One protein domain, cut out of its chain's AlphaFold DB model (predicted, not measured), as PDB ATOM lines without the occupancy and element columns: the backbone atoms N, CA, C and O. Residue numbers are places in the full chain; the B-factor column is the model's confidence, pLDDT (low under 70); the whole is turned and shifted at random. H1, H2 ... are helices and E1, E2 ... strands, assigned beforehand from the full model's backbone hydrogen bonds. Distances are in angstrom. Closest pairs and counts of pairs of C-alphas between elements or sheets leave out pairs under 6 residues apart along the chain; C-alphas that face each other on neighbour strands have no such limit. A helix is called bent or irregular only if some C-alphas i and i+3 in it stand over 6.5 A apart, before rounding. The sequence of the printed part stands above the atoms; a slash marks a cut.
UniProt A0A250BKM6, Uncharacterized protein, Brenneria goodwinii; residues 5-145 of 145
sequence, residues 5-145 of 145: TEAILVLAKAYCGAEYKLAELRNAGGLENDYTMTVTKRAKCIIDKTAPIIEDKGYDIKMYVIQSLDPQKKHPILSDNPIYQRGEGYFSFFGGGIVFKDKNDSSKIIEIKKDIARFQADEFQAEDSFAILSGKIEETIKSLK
ATOM      1  N   THR A   5     177.258 244.446 280.095       83.62
ATOM      2  CA  THR A   5     178.671 244.195 280.412       83.62
ATOM      3  C   THR A   5     179.119 244.876 281.706       83.62
ATOM      4  O   THR A   5     179.816 244.268 282.516       83.62
ATOM      5  N   GLU A   6     178.713 246.124 281.947       89.38
ATOM      6  CA  GLU A   6     179.048 246.842 283.183       89.38
ATOM      7  C   GLU A   6     178.351 246.236 284.401       89.38
ATOM      8  O   GLU A   6     178.945 246.175 285.478       89.38
ATOM      9  N   ALA A   7     177.106 245.782 284.245       93.19
ATOM     10  CA  ALA A   7     176.382 245.101 285.310       93.19
ATOM     11  C   ALA A   7     177.045 243.758 285.658       93.19
ATOM     12  O   ALA A   7     177.322 243.499 286.831       93.19
ATOM     13  N   ILE A   8     177.424 242.954 284.655       94.62
ATOM     14  CA  ILE A   8     178.208 241.727 284.877       94.62
ATOM     15  C   ILE A   8     179.538 242.030 285.561       94.62
ATOM     16  O   ILE A   8     179.915 241.312 286.482       94.62
ATOM     17  N   LEU A   9     180.227 243.112 285.191       95.31
ATOM     18  CA  LEU A   9     181.485 243.490 285.834       95.31
ATOM     19  C   LEU A   9     181.311 243.809 287.328       95.31
ATOM     20  O   LEU A   9     182.190 243.485 288.128       95.31
ATOM     21  N   VAL A  10     180.198 244.433 287.724       96.50
ATOM     22  CA  VAL A  10     179.888 244.680 289.142       96.50
ATOM     23  C   VAL A  10     179.668 243.364 289.886       96.50
ATOM     24  O   VAL A  10     180.279 243.158 290.937       96.50
ATOM     25  N   LEU A  11     178.862 242.454 289.330       97.69
ATOM     26  CA  LEU A  11     178.607 241.146 289.943       97.69
ATOM     27  C   LEU A  11     179.886 240.300 290.026       97.69
ATOM     28  O   LEU A  11     180.157 239.701 291.063       97.69
ATOM     29  N   ALA A  12     180.708 240.312 288.976       97.31
ATOM     30  CA  ALA A  12     181.986 239.611 288.910       97.31
ATOM     31  C   ALA A  12     182.963 240.091 289.993       97.31
ATOM     32  O   ALA A  12     183.582 239.274 290.673       97.31
ATOM     33  N   LYS A  13     183.075 241.410 290.206       98.00
ATOM     34  CA  LYS A  13     183.904 241.971 291.286       98.00
ATOM     35  C   LYS A  13     183.436 241.479 292.650       98.00
ATOM     36  O   LYS A  13     184.258 240.984 293.418       98.00
ATOM     37  N   ALA A  14     182.134 241.573 292.926       98.25
ATOM     38  CA  ALA A  14     181.542 241.123 294.184       98.25
ATOM     39  C   ALA A  14     181.768 239.622 294.431       98.25
ATOM     40  O   ALA A  14     182.209 239.242 295.517       98.25
ATOM     41  N   TYR A  15     181.544 238.790 293.409       98.31
ATOM     42  CA  TYR A  15     181.818 237.354 293.444       98.31
ATOM     43  C   TYR A  15     183.290 237.068 293.778       98.31
ATOM     44  O   TYR A  15     183.588 236.326 294.713       98.31
ATOM     45  N   CYS A  16     184.222 237.705 293.062       98.00
ATOM     46  CA  CYS A  16     185.656 237.529 293.287       98.00
ATOM     47  C   CYS A  16     186.096 237.990 294.677       98.00
ATOM     48  O   CYS A  16     186.926 237.324 295.288       98.00
ATOM     49  N   GLY A  17     185.549 239.096 295.191       98.19
ATOM     50  CA  GLY A  17     185.840 239.563 296.546       98.19
ATOM     51  C   GLY A  17     185.360 238.589 297.620       98.19
ATOM     52  O   GLY A  17     186.077 238.334 298.586       98.19
ATOM     53  N   ALA A  18     184.181 237.995 297.430       98.38
ATOM     54  CA  ALA A  18     183.656 236.983 298.338       98.38
ATOM     55  C   ALA A  18     184.512 235.706 298.331       98.38
ATOM     56  O   ALA A  18     184.922 235.232 299.388       98.38
ATOM     57  N   GLU A  19     184.841 235.178 297.149       97.88
ATOM     58  CA  GLU A  19     185.729 234.015 296.996       97.88
ATOM     59  C   GLU A  19     187.121 234.288 297.587       97.88
ATOM     60  O   GLU A  19     187.663 233.451 298.312       97.88
ATOM     61  N   TYR A  20     187.677 235.479 297.334       97.31
ATOM     62  CA  TYR A  20     188.942 235.922 297.917       97.31
ATOM     63  C   TYR A  20     188.875 235.933 299.444       97.31
ATOM     64  O   TYR A  20     189.764 235.380 300.086       97.31
ATOM     65  N   LYS A  21     187.824 236.515 300.043       97.12
ATOM     66  CA  LYS A  21     187.690 236.576 301.507       97.12
ATOM     67  C   LYS A  21     187.614 235.180 302.123       97.12
ATOM     68  O   LYS A  21     188.228 234.935 303.156       97.12
ATOM     69  N   LEU A  22     186.900 234.251 301.487       95.94
ATOM     70  CA  LEU A  22     186.828 232.866 301.959       95.94
ATOM     71  C   LEU A  22     188.194 232.165 301.897       95.94
ATOM     72  O   LEU A  22     188.550 231.458 302.839       95.94
ATOM     73  N   ALA A  23     188.968 232.382 300.831       94.56
ATOM     74  CA  ALA A  23     190.334 231.866 300.724       94.56
ATOM     75  C   ALA A  23     191.283 232.514 301.744       94.56
ATOM     76  O   ALA A  23     192.093 231.827 302.361       94.56
ATOM     77  N   GLU A  24     191.151 233.817 301.989       94.94
ATOM     78  CA  GLU A  24     191.926 234.531 303.008       94.94
ATOM     79  C   GLU A  24     191.689 233.951 304.407       94.94
ATOM     80  O   GLU A  24     192.649 233.643 305.111       94.94
ATOM     81  N   LEU A  25     190.427 233.728 304.791       93.50
ATOM     82  CA  LEU A  25     190.078 233.142 306.090       93.50
ATOM     83  C   LEU A  25     190.639 231.722 306.266       93.50
ATOM     84  O   LEU A  25     191.094 231.375 307.357       93.50
ATOM     85  N   ARG A  26     190.641 230.908 305.200       91.38
ATOM     86  CA  ARG A  26     191.254 229.569 305.220       91.38
ATOM     87  C   ARG A  26     192.770 229.644 305.377       91.38
ATOM     88  O   ARG A  26     193.326 228.960 306.232       91.38
ATOM     89  N   ASN A  27     193.426 230.507 304.603       88.50
ATOM     90  CA  ASN A  27     194.878 230.686 304.646       88.50
ATOM     91  C   ASN A  27     195.365 231.306 305.967       88.50
ATOM     92  O   ASN A  27     196.486 231.038 306.390       88.50
ATOM     93  N   ALA A  28     194.522 232.078 306.657       86.75
ATOM     94  CA  ALA A  28     194.810 232.629 307.982       86.75
ATOM     95  C   ALA A  28     194.735 231.595 309.128       86.75
ATOM     96  O   ALA A  28     194.936 231.955 310.286       86.75
ATOM     97  N   GLY A  29     194.451 230.319 308.838       75.38
ATOM     98  CA  GLY A  29     194.445 229.249 309.839       75.38
ATOM     99  C   GLY A  29     193.113 229.045 310.567       75.38
ATOM    100  O   GLY A  29     193.089 228.349 311.576       75.38
ATOM    101  N   GLY A  30     192.010 229.611 310.059       63.38
ATOM    102  CA  GLY A  30     190.655 229.134 310.360       63.38
ATOM    103  C   GLY A  30     190.221 229.155 311.830       63.38
ATOM    104  O   GLY A  30     189.527 228.237 312.258       63.38
ATOM    105  N   LEU A  31     190.589 230.176 312.613       68.81
ATOM    106  CA  LEU A  31     189.984 230.360 313.937       68.81
ATOM    107  C   LEU A  31     188.490 230.684 313.770       68.81
ATOM    108  O   LEU A  31     188.112 231.803 313.413       68.81
ATOM    109  N   GLU A  32     187.640 229.685 314.000       81.50
ATOM    110  CA  GLU A  32     186.190 229.849 314.045       81.50
ATOM    111  C   GLU A  32     185.801 230.650 315.290       81.50
ATOM    112  O   GLU A  32     185.976 230.219 316.428       81.50
ATOM    113  N   ASN A  33     185.297 231.857 315.062       89.25
ATOM    114  CA  ASN A  33     184.697 232.718 316.067       89.25
ATOM    115  C   ASN A  33     183.525 233.478 315.434       89.25
ATOM    116  O   ASN A  33     183.328 233.440 314.215       89.25
ATOM    117  N   ASP A  34     182.746 234.186 316.248       92.19
ATOM    118  CA  ASP A  34     181.539 234.880 315.782       92.19
ATOM    119  C   ASP A  34     181.817 235.836 314.612       92.19
ATOM    120  O   ASP A  34     181.016 235.946 313.676       92.19
ATOM    121  N   TYR A  35     182.985 236.483 314.621       91.06
ATOM    122  CA  TYR A  35     183.421 237.359 313.543       91.06
ATOM    123  C   TYR A  35     183.689 236.579 312.246       91.06
ATOM    124  O   TYR A  35     183.072 236.875 311.218       91.06
ATOM    125  N   THR A  36     184.545 235.551 312.266       92.50
ATOM    126  CA  THR A  36     184.897 234.780 311.055       92.50
ATOM    127  C   THR A  36     183.694 234.027 310.488       92.50
ATOM    128  O   THR A  36     183.530 233.955 309.264       92.50
ATOM    129  N   MET A  37     182.784 233.559 311.345       94.06
ATOM    130  CA  MET A  37     181.505 232.975 310.934       94.06
ATOM    131  C   MET A  37     180.598 233.997 310.242       94.06
ATOM    132  O   MET A  37     179.991 233.685 309.213       94.06
ATOM    133  N   THR A  38     180.510 235.219 310.768       95.56
ATOM    134  CA  THR A  38     179.702 236.296 310.177       95.56
ATOM    135  C   THR A  38     180.233 236.694 308.804       95.56
ATOM    136  O   THR A  38     179.470 236.722 307.836       95.56
ATOM    137  N   VAL A  39     181.543 236.916 308.685       95.88
ATOM    138  CA  VAL A  39     182.195 237.233 307.405       95.88
ATOM    139  C   VAL A  39     181.989 236.100 306.393       95.88
ATOM    140  O   VAL A  39     181.631 236.356 305.244       95.88
ATOM    141  N   THR A  40     182.117 234.842 306.825       95.88
ATOM    142  CA  THR A  40     181.874 233.666 305.973       95.88
ATOM    143  C   THR A  40     180.441 233.633 305.442       95.88
ATOM    144  O   THR A  40     180.233 233.423 304.247       95.88
ATOM    145  N   LYS A  41     179.439 233.863 306.302       96.81
ATOM    146  CA  LYS A  41     178.024 233.910 305.893       96.81
ATOM    147  C   LYS A  41     177.769 235.023 304.876       96.81
ATOM    148  O   LYS A  41     177.107 234.784 303.869       96.81
ATOM    149  N   ARG A  42     178.322 236.215 305.113       98.06
ATOM    150  CA  ARG A  42     178.210 237.369 304.207       98.06
ATOM    151  C   ARG A  42     178.823 237.083 302.834       98.06
ATOM    152  O   ARG A  42     178.170 237.312 301.820       98.06
ATOM    153  N   ALA A  43     180.033 236.524 302.795       98.00
ATOM    154  CA  ALA A  43     180.698 236.158 301.546       98.00
ATOM    155  C   ALA A  43     179.909 235.091 300.764       98.00
ATOM    156  O   ALA A  43     179.640 235.271 299.577       98.00
ATOM    157  N   LYS A  44     179.455 234.022 301.436       97.94
ATOM    158  CA  LYS A  44     178.621 232.983 300.806       97.94
ATOM    159  C   LYS A  44     177.316 233.549 300.244       97.94
ATOM    160  O   LYS A  44     176.993 233.271 299.098       97.94
ATOM    161  N   CYS A  45     176.638 234.428 300.986       97.88
ATOM    162  CA  CYS A  45     175.423 235.105 300.521       97.88
ATOM    163  C   CYS A  45     175.635 235.854 299.192       97.88
ATOM    164  O   CYS A  45     174.803 235.769 298.290       97.88
ATOM    165  N   ILE A  46     176.759 236.562 299.035       98.31
ATOM    166  CA  ILE A  46     177.069 237.253 297.776       98.31
ATOM    167  C   ILE A  46     177.356 236.275 296.644       98.31
ATOM    168  O   ILE A  46     176.872 236.485 295.533       98.31
ATOM    169  N   ILE A  47     178.095 235.202 296.910       98.25
ATOM    170  CA  ILE A  47     178.354 234.153 295.918       98.25
ATOM    171  C   ILE A  47     177.036 233.546 295.426       98.25
ATOM    172  O   ILE A  47     176.809 233.494 294.218       98.25
ATOM    173  N   ASP A  48     176.132 233.207 296.344       97.69
ATOM    174  CA  ASP A  48     174.837 232.592 296.034       97.69
ATOM    175  C   ASP A  48     173.927 233.527 295.230       97.69
ATOM    176  O   ASP A  48     173.178 233.080 294.363       97.69
ATOM    177  N   LYS A  49     174.009 234.841 295.474       96.94
ATOM    178  CA  LYS A  49     173.255 235.853 294.717       96.94
ATOM    179  C   LYS A  49     173.838 236.125 293.330       96.94
ATOM    180  O   LYS A  49     173.089 236.428 292.406       96.94
ATOM    181  N   THR A  50     175.160 236.089 293.183       97.50
ATOM    182  CA  THR A  50     175.843 236.575 291.972       97.50
ATOM    183  C   THR A  50     176.131 235.469 290.966       97.50
ATOM    184  O   THR A  50     175.905 235.683 289.775       97.50
ATOM    185  N   ALA A  51     176.574 234.288 291.409       96.25
ATOM    186  CA  ALA A  51     176.991 233.215 290.506       96.25
ATOM    187  C   ALA A  51     175.875 232.759 289.550       96.25
ATOM    188  O   ALA A  51     176.119 232.773 288.342       96.25
ATOM    189  N   PRO A  52     174.639 232.472 290.017       95.94
ATOM    190  CA  PRO A  52     173.573 232.022 289.121       95.94
ATOM    191  C   PRO A  52     173.210 233.071 288.068       95.94
ATOM    192  O   PRO A  52     172.947 232.731 286.920       95.94
ATOM    193  N   ILE A  53     173.234 234.357 288.437       96.19
ATOM    194  CA  ILE A  53     172.918 235.457 287.517       96.19
ATOM    195  C   ILE A  53     174.007 235.600 286.453       96.19
ATOM    196  O   ILE A  53     173.701 235.786 285.279       96.19
ATOM    197  N   ILE A  54     175.280 235.499 286.836       95.31
ATOM    198  CA  ILE A  54     176.396 235.556 285.886       95.31
ATOM    199  C   ILE A  54     176.336 234.368 284.907       95.31
ATOM    200  O   ILE A  54     176.510 234.554 283.700       95.31
ATOM    201  N   GLU A  55     176.035 233.168 285.408       94.50
ATOM    202  CA  GLU A  55     175.930 231.950 284.596       94.50
ATOM    203  C   GLU A  55     174.724 231.957 283.646       94.50
ATOM    204  O   GLU A  55     174.864 231.527 282.492       94.50
ATOM    205  N   ASP A  56     173.578 232.483 284.093       94.44
ATOM    206  CA  ASP A  56     172.370 232.717 283.282       94.44
ATOM    207  C   ASP A  56     172.627 233.730 282.160       94.44
ATOM    208  O   ASP A  56     172.192 233.552 281.023       94.44
ATOM    209  N   LYS A  57     173.448 234.750 282.430       92.75
ATOM    210  CA  LYS A  57     173.889 235.730 281.425       92.75
ATOM    211  C   LYS A  57     174.976 235.211 280.482       92.75
ATOM    212  O   LYS A  57     175.514 235.986 279.694       92.75
ATOM    213  N   GLY A  58     175.258 233.910 280.514       93.12
ATOM    214  CA  GLY A  58     176.064 233.238 279.504       93.12
ATOM    215  C   GLY A  58     177.555 233.168 279.814       93.12
ATOM    216  O   GLY A  58     178.326 232.922 278.894       93.12
ATOM    217  N   TYR A  59     177.975 233.355 281.069       93.00
ATOM    218  CA  TYR A  59     179.386 233.265 281.457       93.00
ATOM    219  C   TYR A  59     179.671 232.013 282.287       93.00
ATOM    220  O   TYR A  59     178.992 231.740 283.269       93.00
ATOM    221  N   ASP A  60     180.721 231.279 281.937       92.19
ATOM    222  CA  ASP A  60     181.298 230.237 282.781       92.19
ATOM    223  C   ASP A  60     182.283 230.853 283.775       92.19
ATOM    224  O   ASP A  60     183.243 231.523 283.383       92.19
ATOM    225  N   ILE A  61     182.087 230.582 285.063       92.94
ATOM    226  CA  ILE A  61     182.988 231.031 286.127       92.94
ATOM    227  C   ILE A  61     184.067 229.969 286.344       92.94
ATOM    228  O   ILE A  61     183.769 228.835 286.729       92.94
ATOM    229  N   LYS A  62     185.333 230.317 286.107       89.62
ATOM    230  CA  LYS A  62     186.457 229.375 286.176       89.62
ATOM    231  C   LYS A  62     187.608 229.935 287.000       89.62
ATOM    232  O   LYS A  62     187.884 231.129 286.982       89.62
ATOM    233  N   MET A  63     188.306 229.046 287.699       89.94
ATOM    234  CA  MET A  63     189.572 229.365 288.355       89.94
ATOM    235  C   MET A  63     190.724 229.106 287.385       89.94
ATOM    236  O   MET A  63     190.690 228.157 286.599       89.94
ATOM    237  N   TYR A  64     191.770 229.917 287.457       86.31
ATOM    238  CA  TYR A  64     193.013 229.668 286.738       86.31
ATOM    239  C   TYR A  64     194.211 229.881 287.659       86.31
ATOM    240  O   TYR A  64     194.167 230.675 288.601       86.31
ATOM    241  N   VAL A  65     195.290 229.158 287.370       82.94
ATOM    242  CA  VAL A  65     196.563 229.279 288.079       82.94
ATOM    243  C   VAL A  65     197.677 229.398 287.052       82.94
ATOM    244  O   VAL A  65     197.770 228.610 286.107       82.94
ATOM    245  N   ILE A  66     198.533 230.394 287.243       78.75
ATOM    246  CA  ILE A  66     199.753 230.561 286.462       78.75
ATOM    247  C   ILE A  66     200.736 229.492 286.943       78.75
ATOM    248  O   ILE A  66     200.976 229.355 288.135       78.75
ATOM    249  N   GLN A  67     201.282 228.692 286.026       68.50
ATOM    250  CA  GLN A  67     202.261 227.640 286.352       68.50
ATOM    251  C   GLN A  67     203.705 228.034 286.013       68.50
ATOM    252  O   GLN A  67     204.643 227.309 286.333       68.50
ATOM    253  N   SER A  68     203.891 229.147 285.303       67.31
ATOM    254  CA  SER A  68     205.184 229.615 284.807       67.31
ATOM    255  C   SER A  68     205.089 231.096 284.454       67.31
ATOM    256  O   SER A  68     204.056 231.529 283.952       67.31
ATOM    257  N   LEU A  69     206.178 231.845 284.654       69.31
ATOM    258  CA  LEU A  69     206.320 233.230 284.177       69.31
ATOM    259  C   LEU A  69     206.563 233.317 282.662       69.31
ATOM    260  O   LEU A  69     206.589 234.410 282.108       69.31
ATOM    261  N   ASP A  70     206.762 232.174 282.002       69.62
ATOM    262  CA  ASP A  70     206.863 232.082 280.547       69.62
ATOM    263  C   ASP A  70     205.511 232.436 279.892       69.62
ATOM    264  O   ASP A  70     204.568 231.642 279.998       69.62
ATOM    265  N   PRO A  71     205.407 233.580 279.190       60.06
ATOM    266  CA  PRO A  71     204.158 234.039 278.587       60.06
ATOM    267  C   PRO A  71     203.689 233.160 277.420       60.06
ATOM    268  O   PRO A  71     202.544 233.286 276.989       60.06
ATOM    269  N   GLN A  72     204.538 232.268 276.891       60.53
ATOM    270  CA  GLN A  72     204.147 231.334 275.832       60.53
ATOM    271  C   GLN A  72     203.481 230.061 276.364       60.53
ATOM    272  O   GLN A  72     202.819 229.342 275.608       60.53
ATOM    273  N   LYS A  73     203.603 229.771 277.665       59.91
ATOM    274  CA  LYS A  73     202.910 228.635 278.276       59.91
ATOM    275  C   LYS A  73     201.466 229.009 278.577       59.91
ATOM    276  O   LYS A  73     201.191 229.804 279.469       59.91
ATOM    277  N   LYS A  74     200.531 228.368 277.866       58.09
ATOM    278  CA  LYS A  74     199.096 228.461 278.169       58.09
ATOM    279  C   LYS A  74     198.861 228.106 279.639       58.09
ATOM    280  O   LYS A  74     199.184 226.998 280.063       58.09
ATOM    281  N   HIS A  75     198.298 229.038 280.402       63.88
ATOM    282  CA  HIS A  75     197.897 228.779 281.780       63.88
ATOM    283  C   HIS A  75     196.699 227.826 281.768       63.88
ATOM    284  O   HIS A  75     195.692 228.135 281.121       63.88
ATOM    285  N   PRO A  76     196.784 226.658 282.421       61.22
ATOM    286  CA  PRO A  76     195.641 225.772 282.488       61.22
ATOM    287  C   PRO A  76     194.534 226.467 283.279       61.22
ATOM    288  O   PRO A  76     194.706 226.844 284.440       61.22
ATOM    289  N   ILE A  77     193.383 226.637 282.631       60.78
ATOM    290  CA  ILE A  77     192.130 226.880 283.338       60.78
ATOM    291  C   ILE A  77     191.891 225.605 284.143       60.78
ATOM    292  O   ILE A  77     191.696 224.536 283.561       60.78
ATOM    293  N   LEU A  78     191.999 225.700 285.466       61.12
ATOM    294  CA  LEU A  78     191.821 224.546 286.332       61.12
ATOM    295  C   LEU A  78     190.325 224.237 286.359       61.12
ATOM    296  O   LEU A  78     189.513 225.055 286.800       61.12
ATOM    297  N   SER A  79     189.966 223.075 285.819       51.50
ATOM    298  CA  SER A  79     188.597 222.584 285.781       51.50
ATOM    299  C   SER A  79     188.006 222.525 287.192       51.50
ATOM    300  O   SER A  79     188.595 221.973 288.115       51.50
ATOM    301  N   ASP A  80     186.836 223.153 287.319       63.00
ATOM    302  CA  ASP A  80     185.801 222.968 288.338       63.00
ATOM    303  C   ASP A  80     186.268 222.880 289.793       63.00
ATOM    304  O   ASP A  80     185.918 221.962 290.530       63.00
ATOM    305  N   ASN A  81     186.985 223.911 290.251       73.88
ATOM    306  CA  ASN A  81     187.053 224.128 291.693       73.88
ATOM    307  C   ASN A  81     185.640 224.413 292.226       73.88
ATOM    308  O   ASN A  81     184.906 225.193 291.592       73.88
ATOM    309  N   PRO A  82     185.251 223.801 293.363       85.12
ATOM    310  CA  PRO A  82     183.957 224.050 293.970       85.12
ATOM    311  C   PRO A  82     183.740 225.543 294.187       85.12
ATOM    312  O   PRO A  82     184.673 226.289 294.506       85.12
ATOM    313  N   ILE A  83     182.489 225.975 294.048       86.75
ATOM    314  CA  ILE A  83     182.070 227.288 294.534       86.75
ATOM    315  C   ILE A  83     182.519 227.423 296.002       86.75
ATOM    316  O   ILE A  83     182.558 226.431 296.736       86.75
ATOM    317  N   TYR A  84     182.908 228.634 296.407       93.75
ATOM    318  CA  TYR A  84     183.526 228.972 297.696       93.75
ATOM    319  C   TYR A  84     185.011 228.600 297.836       93.75
ATOM    320  O   TYR A  84     185.615 228.930 298.863       93.75
ATOM    321  N   GLN A  85     185.608 227.916 296.855       92.06
ATOM    322  CA  GLN A  85     187.032 227.549 296.843       92.06
ATOM    323  C   GLN A  85     187.806 228.156 295.669       92.06
ATOM    324  O   GLN A  85     189.024 228.025 295.589       92.06
ATOM    325  N   ARG A  86     187.142 228.862 294.754       91.75
ATOM    326  CA  ARG A  86     187.790 229.398 293.546       91.75
ATOM    327  C   ARG A  86     188.710 230.578 293.855       91.75
ATOM    328  O   ARG A  86     189.610 230.876 293.074       91.75
ATOM    329  N   GLY A  87     188.521 231.223 295.007       92.75
ATOM    330  CA  GLY A  87     189.403 232.286 295.493       92.75
ATOM    331  C   GLY A  87     190.847 231.846 295.746       92.75
ATOM    332  O   GLY A  87     191.736 232.695 295.739       92.75
ATOM    333  N   GLU A  88     191.108 230.540 295.899       90.56
ATOM    334  CA  GLU A  88     192.464 230.004 296.100       90.56
ATOM    335  C   GLU A  88     193.412 230.344 294.942       90.56
ATOM    336  O   GLU A  88     194.612 230.525 295.152       90.56
ATOM    337  N   GLY A  89     192.885 230.535 293.726       89.50
ATOM    338  CA  GLY A  89     193.682 230.962 292.574       89.50
ATOM    339  C   GLY A  89     194.472 232.252 292.832       89.50
ATOM    340  O   GLY A  89     195.606 232.379 292.371       89.50
ATOM    341  N   TYR A  90     193.936 233.178 293.634       91.94
ATOM    342  CA  TYR A  90     194.612 234.436 293.982       91.94
ATOM    343  C   TYR A  90     195.804 234.265 294.936       91.94
ATOM    344  O   TYR A  90     196.614 235.188 295.082       91.94
ATOM    345  N   PHE A  91     195.920 233.115 295.598       89.38
ATOM    346  CA  PHE A  91     196.971 232.809 296.573       89.38
ATOM    347  C   PHE A  91     198.076 231.912 295.994       89.38
ATOM    348  O   PHE A  91     199.061 231.640 296.675       89.38
ATOM    349  N   SER A  92     197.968 231.519 294.720       85.81
ATOM    350  CA  SER A  92     199.036 230.822 293.999       85.81
ATOM    351  C   SER A  92     200.343 231.625 293.984       85.81
ATOM    352  O   SER A  92     200.345 232.828 293.709       85.81
ATOM    353  N   PHE A  93     201.466 230.931 294.191       77.19
ATOM    354  CA  PHE A  93     202.815 231.505 294.201       77.19
ATOM    355  C   PHE A  93     203.169 232.252 292.906       77.19
ATOM    356  O   PHE A  93     203.755 233.328 292.945       77.19
ATOM    357  N   PHE A  94     202.781 231.703 291.757       76.81
ATOM    358  CA  PHE A  94     203.051 232.304 290.447       76.81
ATOM    359  C   PHE A  94     201.918 233.223 289.966       76.81
ATOM    360  O   PHE A  94     202.006 233.795 288.881       76.81
ATOM    361  N   GLY A  95     200.856 233.372 290.763       79.75
ATOM    362  CA  GLY A  95     199.648 234.106 290.411       79.75
ATOM    363  C   GLY A  95     198.528 233.223 289.858       79.75
ATOM    364  O   GLY A  95     198.671 232.010 289.665       79.75
ATOM    365  N   GLY A  96     197.378 233.850 289.643       87.81
ATOM    366  CA  GLY A  96     196.130 233.190 289.297       87.81
ATOM    367  C   GLY A  96     194.931 234.019 289.741       87.81
ATOM    368  O   GLY A  96     195.068 235.149 290.221       87.81
ATOM    369  N   GLY A  97     193.747 233.437 289.600       91.44
ATOM    370  CA  GLY A  97     192.510 234.083 290.004       91.44
ATOM    371  C   GLY A  97     191.283 233.431 289.398       91.44
ATOM    372  O   GLY A  97     191.254 232.230 289.125       91.44
ATOM    373  N   ILE A  98     190.262 234.255 289.193       93.19
ATOM    374  CA  ILE A  98     188.967 233.847 288.664       93.19
ATOM    375  C   ILE A  98     188.718 234.605 287.363       93.19
ATOM    376  O   ILE A  98     188.915 235.821 287.284       93.19
ATOM    377  N   VAL A  99     188.272 233.866 286.355       92.38
ATOM    378  CA  VAL A  99     187.863 234.383 285.052       92.38
ATOM    379  C   VAL A  99     186.414 234.014 284.773       92.38
ATOM    380  O   VAL A  99     185.935 232.950 285.164       92.38
ATOM    381  N   PHE A 100     185.735 234.898 284.057       93.38
ATOM    382  CA  PHE A 100     184.375 234.715 283.576       93.38
ATOM    383  C   PHE A 100     184.444 234.657 282.057       93.38
ATOM    384  O   PHE A 100     184.748 235.658 281.404       93.38
ATOM    385  N   LYS A 101     184.233 233.469 281.499       91.12
ATOM    386  CA  LYS A 101     184.386 233.200 280.070       91.12
ATOM    387  C   LYS A 101     183.018 233.144 279.409       91.12
ATOM    388  O   LYS A 101     182.177 232.368 279.844       91.12
ATOM    389  N   ASP A 102     182.801 233.932 278.366       91.62
ATOM    390  CA  ASP A 102     181.552 233.874 277.600       91.62
ATOM    391  C   ASP A 102     181.400 232.487 276.937       91.62
ATOM    392  O   ASP A 102     182.338 231.959 276.327       91.62
ATOM    393  N   LYS A 103     180.221 231.874 277.098       90.75
ATOM    394  CA  LYS A 103     179.889 230.532 276.591       90.75
ATOM    395  C   LYS A 103     179.814 230.483 275.063       90.75
ATOM    396  O   LYS A 103     180.049 229.429 274.480       90.75
ATOM    397  N   ASN A 104     179.494 231.604 274.421       89.94
ATOM    398  CA  ASN A 104     179.329 231.713 272.972       89.94
ATOM    399  C   ASN A 104     180.582 232.271 272.286       89.94
ATOM    400  O   ASN A 104     180.811 231.991 271.111       89.94
ATOM    401  N   ASP A 105     181.398 233.045 273.001       86.00
ATOM    402  CA  ASP A 105     182.615 233.660 272.471       86.00
ATOM    403  C   ASP A 105     183.803 233.475 273.419       86.00
ATOM    404  O   ASP A 105     184.072 234.278 274.309       86.00
ATOM    405  N   SER A 106     184.589 232.428 273.170       79.31
ATOM    406  CA  SER A 106     185.748 232.092 274.003       79.31
ATOM    407  C   SER A 106     186.848 233.164 274.072       79.31
ATOM    408  O   SER A 106     187.730 233.039 274.923       79.31
ATOM    409  N   SER A 107     186.813 234.184 273.203       82.94
ATOM    410  CA  SER A 107     187.727 235.330 273.250       82.94
ATOM    411  C   SER A 107     187.294 236.398 274.260       82.94
ATOM    412  O   SER A 107     188.123 237.187 274.718       82.94
ATOM    413  N   LYS A 108     186.016 236.406 274.656       86.44
ATOM    414  CA  LYS A 108     185.477 237.312 275.669       86.44
ATOM    415  C   LYS A 108     185.681 236.727 277.055       86.44
ATOM    416  O   LYS A 108     185.003 235.791 277.482       86.44
ATOM    417  N   ILE A 109     186.636 237.317 277.759       88.94
ATOM    418  CA  ILE A 109     187.003 236.942 279.117       88.94
ATOM    419  C   ILE A 109     186.962 238.195 279.978       88.94
ATOM    420  O   ILE A 109     187.571 239.212 279.648       88.94
ATOM    421  N   ILE A 110     186.259 238.108 281.102       92.12
ATOM    422  CA  ILE A 110     186.361 239.088 282.178       92.12
ATOM    423  C   ILE A 110     187.284 238.487 283.227       92.12
ATOM    424  O   ILE A 110     187.048 237.387 283.721       92.12
ATOM    425  N   GLU A 111     188.336 239.212 283.576       92.00
ATOM    426  CA  GLU A 111     189.246 238.840 284.650       92.00
ATOM    427  C   GLU A 111     189.222 239.922 285.725       92.00
ATOM    428  O   GLU A 111     189.409 241.111 285.444       92.00
ATOM    429  N   ILE A 112     189.015 239.510 286.974       94.88
ATOM    430  CA  ILE A 112     189.131 240.413 288.117       94.88
ATOM    431  C   ILE A 112     190.502 240.214 288.746       94.88
ATOM    432  O   ILE A 112     190.796 239.157 289.306       94.88
ATOM    433  N   LYS A 113     191.334 241.255 288.671       92.12
ATOM    434  CA  LYS A 113     192.679 241.261 289.256       92.12
ATOM    435  C   LYS A 113     192.629 241.072 290.773       92.12
ATOM    436  O   LYS A 113     191.717 241.573 291.432       92.12
ATOM    437  N   LYS A 114     193.670 240.440 291.323       93.56
ATOM    438  CA  LYS A 114     193.824 240.179 292.763       93.56
ATOM    439  C   LYS A 114     193.583 241.415 293.629       93.56
ATOM    440  O   LYS A 114     192.842 241.325 294.596       93.56
ATOM    441  N   ASP A 115     194.152 242.565 293.271       94.56
ATOM    442  CA  ASP A 115     194.002 243.787 294.075       94.56
ATOM    443  C   ASP A 115     192.552 244.279 294.143       94.56
ATOM    444  O   ASP A 115     192.114 244.765 295.183       94.56
ATOM    445  N   ILE A 116     191.791 244.100 293.058       95.81
ATOM    446  CA  ILE A 116     190.366 244.444 293.011       95.81
ATOM    447  C   ILE A 116     189.570 243.468 293.876       95.81
ATOM    448  O   ILE A 116     188.723 243.898 294.652       95.81
ATOM    449  N   ALA A 117     189.858 242.167 293.766       96.75
ATOM    450  CA  ALA A 117     189.221 241.148 294.595       96.75
ATOM    451  C   ALA A 117     189.507 241.391 296.086       96.75
ATOM    452  O   ALA A 117     188.580 241.397 296.886       96.75
ATOM    453  N   ARG A 118     190.761 241.690 296.447       96.31
ATOM    454  CA  ARG A 118     191.166 242.036 297.815       96.31
ATOM    455  C   ARG A 118     190.439 243.275 298.329       96.31
ATOM    456  O   ARG A 118     189.882 243.224 299.413       96.31
ATOM    457  N   PHE A 119     190.403 244.359 297.553       96.12
ATOM    458  CA  PHE A 119     189.692 245.576 297.956       96.12
ATOM    459  C   PHE A 119     188.198 245.308 298.181       96.12
ATOM    460  O   PHE A 119     187.629 245.706 299.190       96.12
ATOM    461  N   GLN A 120     187.570 244.554 297.277       96.50
ATOM    462  CA  GLN A 120     186.170 244.163 297.418       96.50
ATOM    463  C   GLN A 120     185.930 243.261 298.640       96.50
ATOM    464  O   GLN A 120     184.833 243.268 299.198       96.50
ATOM    465  N   ALA A 121     186.938 242.488 299.050       96.56
ATOM    466  CA  ALA A 121     186.880 241.598 300.198       96.56
ATOM    467  C   ALA A 121     186.739 242.367 301.531       96.56
ATOM    468  O   ALA A 121     186.194 241.836 302.497       96.56
ATOM    469  N   ASP A 122     187.185 243.619 301.610       95.25
ATOM    470  CA  ASP A 122     187.091 244.399 302.849       95.25
ATOM    471  C   ASP A 122     185.651 244.778 303.213       95.25
ATOM    472  O   ASP A 122     185.318 244.887 304.394       95.25
ATOM    473  N   GLU A 123     184.755 244.817 302.226       95.06
ATOM    474  CA  GLU A 123     183.337 245.124 302.429       95.06
ATOM    475  C   GLU A 123     182.592 244.063 303.259       95.06
ATOM    476  O   GLU A 123     181.509 244.323 303.774       95.06
ATOM    477  N   PHE A 124     183.143 242.852 303.419       95.56
ATOM    478  CA  PHE A 124     182.498 241.789 304.204       95.56
ATOM    479  C   PHE A 124     182.739 241.919 305.716       95.56
ATOM    480  O   PHE A 124     182.051 241.261 306.504       95.56
ATOM    481  N   GLN A 125     183.711 242.742 306.123       93.00
ATOM    482  CA  GLN A 125     184.162 242.840 307.511       93.00
ATOM    483  C   GLN A 125     183.172 243.627 308.381       93.00
ATOM    484  O   GLN A 125     182.752 243.146 309.435       93.00
ATOM    485  N   ALA A 126     182.760 244.811 307.921       94.62
ATOM    486  CA  ALA A 126     181.836 245.693 308.630       94.62
ATOM    487  C   ALA A 126     180.390 245.520 308.140       94.62
ATOM    488  O   ALA A 126     180.147 245.192 306.979       94.62
ATOM    489  N   GLU A 127     179.421 245.727 309.033       94.88
ATOM    490  CA  GLU A 127     177.997 245.577 308.706       94.88
ATOM    491  C   GLU A 127     177.511 246.616 307.694       94.88
ATOM    492  O   GLU A 127     176.924 246.236 306.683       94.88
ATOM    493  N   ASP A 128     177.827 247.894 307.912       96.38
ATOM    494  CA  ASP A 128     177.399 248.989 307.033       96.38
ATOM    495  C   ASP A 128     177.967 248.843 305.616       96.38
ATOM    496  O   ASP A 128     177.240 248.937 304.626       96.38
ATOM    497  N   SER A 129     179.261 248.525 305.515       95.94
ATOM    498  CA  SER A 129     179.939 248.193 304.259       95.94
ATOM    499  C   SER A 129     179.246 247.053 303.511       95.94
ATOM    500  O   SER A 129     178.912 247.169 302.328       95.94
ATOM    501  N   PHE A 130     178.943 245.964 304.221       97.75
ATOM    502  CA  PHE A 130     178.264 244.818 303.633       97.75
ATOM    503  C   PHE A 130     176.843 245.161 303.169       97.75
ATOM    504  O   PHE A 130     176.407 244.681 302.116       97.75
ATOM    505  N   ALA A 131     176.118 245.986 303.927       97.31
ATOM    506  CA  ALA A 131     174.779 246.442 303.570       97.31
ATOM    507  C   ALA A 131     174.801 247.291 302.288       97.31
ATOM    508  O   ALA A 131     174.000 247.046 301.383       97.31
ATOM    509  N   ILE A 132     175.760 248.216 302.162       97.56
ATOM    510  CA  ILE A 132     175.957 249.035 300.955       97.56
ATOM    511  C   ILE A 132     176.277 248.150 299.744       97.56
ATOM    512  O   ILE A 132     175.643 248.280 298.692       97.56
ATOM    513  N   LEU A 133     177.222 247.213 299.887       97.25
ATOM    514  CA  LEU A 133     177.564 246.265 298.825       97.25
ATOM    515  C   LEU A 133     176.347 245.431 298.405       97.25
ATOM    516  O   LEU A 133     176.073 245.286 297.212       97.25
ATOM    517  N   SER A 134     175.605 244.901 299.376       97.00
ATOM    518  CA  SER A 134     174.418 244.081 299.127       97.00
ATOM    519  C   SER A 134     173.335 244.863 298.386       97.00
ATOM    520  O   SER A 134     172.806 244.358 297.396       97.00
ATOM    521  N   GLY A 135     173.059 246.106 298.795       97.44
ATOM    522  CA  GLY A 135     172.107 246.986 298.110       97.44
ATOM    523  C   GLY A 135     172.508 247.244 296.656       97.44
ATOM    524  O   GLY A 135     171.702 247.055 295.745       97.44
ATOM    525  N   LYS A 136     173.787 247.550 296.414       96.81
ATOM    526  CA  LYS A 136     174.323 247.745 295.057       96.81
ATOM    527  C   LYS A 136     174.176 246.500 294.179       96.81
ATOM    528  O   LYS A 136     173.855 246.611 292.995       96.81
ATOM    529  N   ILE A 137     174.419 245.312 294.732       97.06
ATOM    530  CA  ILE A 137     174.249 244.043 294.008       97.06
ATOM    531  C   ILE A 137     172.780 243.827 293.657       97.06
ATOM    532  O   ILE A 137     172.472 243.455 292.529       97.06
ATOM    533  N   GLU A 138     171.863 244.105 294.580       96.50
ATOM    534  CA  GLU A 138     170.428 243.962 294.334       96.50
ATOM    535  C   GLU A 138     169.917 244.926 293.262       96.50
ATOM    536  O   GLU A 138     169.153 244.518 292.387       96.50
ATOM    537  N   GLU A 139     170.363 246.181 293.276       96.12
ATOM    538  CA  GLU A 139     170.073 247.151 292.214       96.12
ATOM    539  C   GLU A 139     170.632 246.700 290.861       96.12
ATOM    540  O   GLU A 139     169.936 246.768 289.846       96.12
ATOM    541  N   THR A 140     171.856 246.167 290.850       96.38
ATOM    542  CA  THR A 140     172.500 245.644 289.635       96.38
ATOM    543  C   THR A 140     171.751 244.433 289.076       96.38
ATOM    544  O   THR A 140     171.550 244.321 287.872       96.38
ATOM    545  N   ILE A 141     171.292 243.516 289.930       94.75
ATOM    546  CA  ILE A 141     170.503 242.357 289.492       94.75
ATOM    547  C   ILE A 141     169.148 242.810 288.938       94.75
ATOM    548  O   ILE A 141     168.679 242.261 287.943       94.75
ATOM    549  N   LYS A 142     168.511 243.816 289.550       93.12
ATOM    550  CA  LYS A 142     167.244 244.374 289.055       93.12
ATOM    551  C   LYS A 142     167.392 245.021 287.678       93.12
ATOM    552  O   LYS A 142     166.475 244.893 286.883       93.12
ATOM    553  N   SER A 143     168.519 245.672 287.388       91.81
ATOM    554  CA  SER A 143     168.751 246.309 286.081       91.81
ATOM    555  C   SER A 143     169.048 245.323 284.945       91.81
ATOM    556  O   SER A 143     169.001 245.707 283.780       91.81
ATOM    557  N   LEU A 144     169.345 244.062 285.280       88.00
ATOM    558  CA  LEU A 144     169.591 242.969 284.336       88.00
ATOM    559  C   LEU A 144     168.328 242.179 283.950       88.00
ATOM    560  O   LEU A 144     168.427 241.274 283.109       88.00
ATOM    561  N   LYS A 145     167.189 242.463 284.587       77.56
ATOM    562  CA  LYS A 145     165.873 241.898 284.261       77.56
ATOM    563  C   LYS A 145     165.152 242.795 283.266       77.56
ATOM    564  O   LYS A 145     164.537 242.219 282.346       77.56
TER     565      LYS A 145
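This is residues 5 to 145 of the 145 residues of an uncharacterized protein of Brenneria goodwinii (UniProt A0A250BKM6). A small sheet of three strands has one face covered by H1 and H3, and H1 also belongs to a bundle of three helices with H2 and H5, with H4 crossing H1. A long loop, residues 66 to 85, links E1 to H3. The printed part has 141 residues, with five named helices and three named strands in the order H1 H2 E1 H3 E2 E3 H4 H5; the sheet runs E1 E2 E3, antiparallel, and the class is mostly helix. It is compact, with a radius of gyration of the C-alphas of 14.9 A, and only just flat, spanning 45 by 40 by 22 A.

In the sheet, E1 is residues 59 to 65, 18.8 A long, E2 is residues 96 to 102, 18.7 A, and E3 is residues 109 to 112. H1, residues 5 to 27, is 32.1 A long and begins at C-alpha 5 (178.671, 244.195, 280.412). H2, residues 34 to 56, is 33.8 A long and only just irregular, with C-alphas 49 and 52 at 6.8 A. H3 is residues 86 to 91, H4 is residues 114 to 124, and H5, residues 127 to 143, is 24.5 A long and ends at C-alpha 143 (168.751, 246.309, 286.081).

E1 and E2 are antiparallel at 155 degrees, with N 62 and O 99 at 2.9 A. The hairpin E2 and E3 has N 100 and O 110 at 2.8 A. H1, H2 and H3 lie on the same face of the sheet, making two layers, helices on one face of a sheet. H1 has a height over the sheet of 8.8 A, H3 one of 6.2 A. H1 is the hub and forms a helical hairpin with H2, a shallow tilt of 34.9 degrees, only just short of steep; the C-alphas of Ala 18 and Ala 43, their closest, are 4.4 A apart. H5 touches H2 at a shallow tilt of 10 degrees, the same way, closest at the C-alphas of Ile 46 and Ser 134, 7.4 A. With residues 13 to 21 alone, H1 touches H4 about perpendicular at 79 degrees, closest at the C-alphas of Gly 17 and Ala 117, 4.2 A. H4 only just grazes the sheet. Every O i to N i+4 pair is within hydrogen-bond range in H1 and H5; H2 has 17 of 19, H4 4 of 7, and H3 0 of 2 but 3 of 3 O i to N i+3 pairs.

The C-alphas of Asp 34 and Gln 72, the two farthest apart, are 46.0 A apart. The printed part has no cut. The link E1 to H3 is long, 20 residues. Mean pLDDT of the printed part is 89.2; residues 30 to 31 and 67 to 80 are under 70.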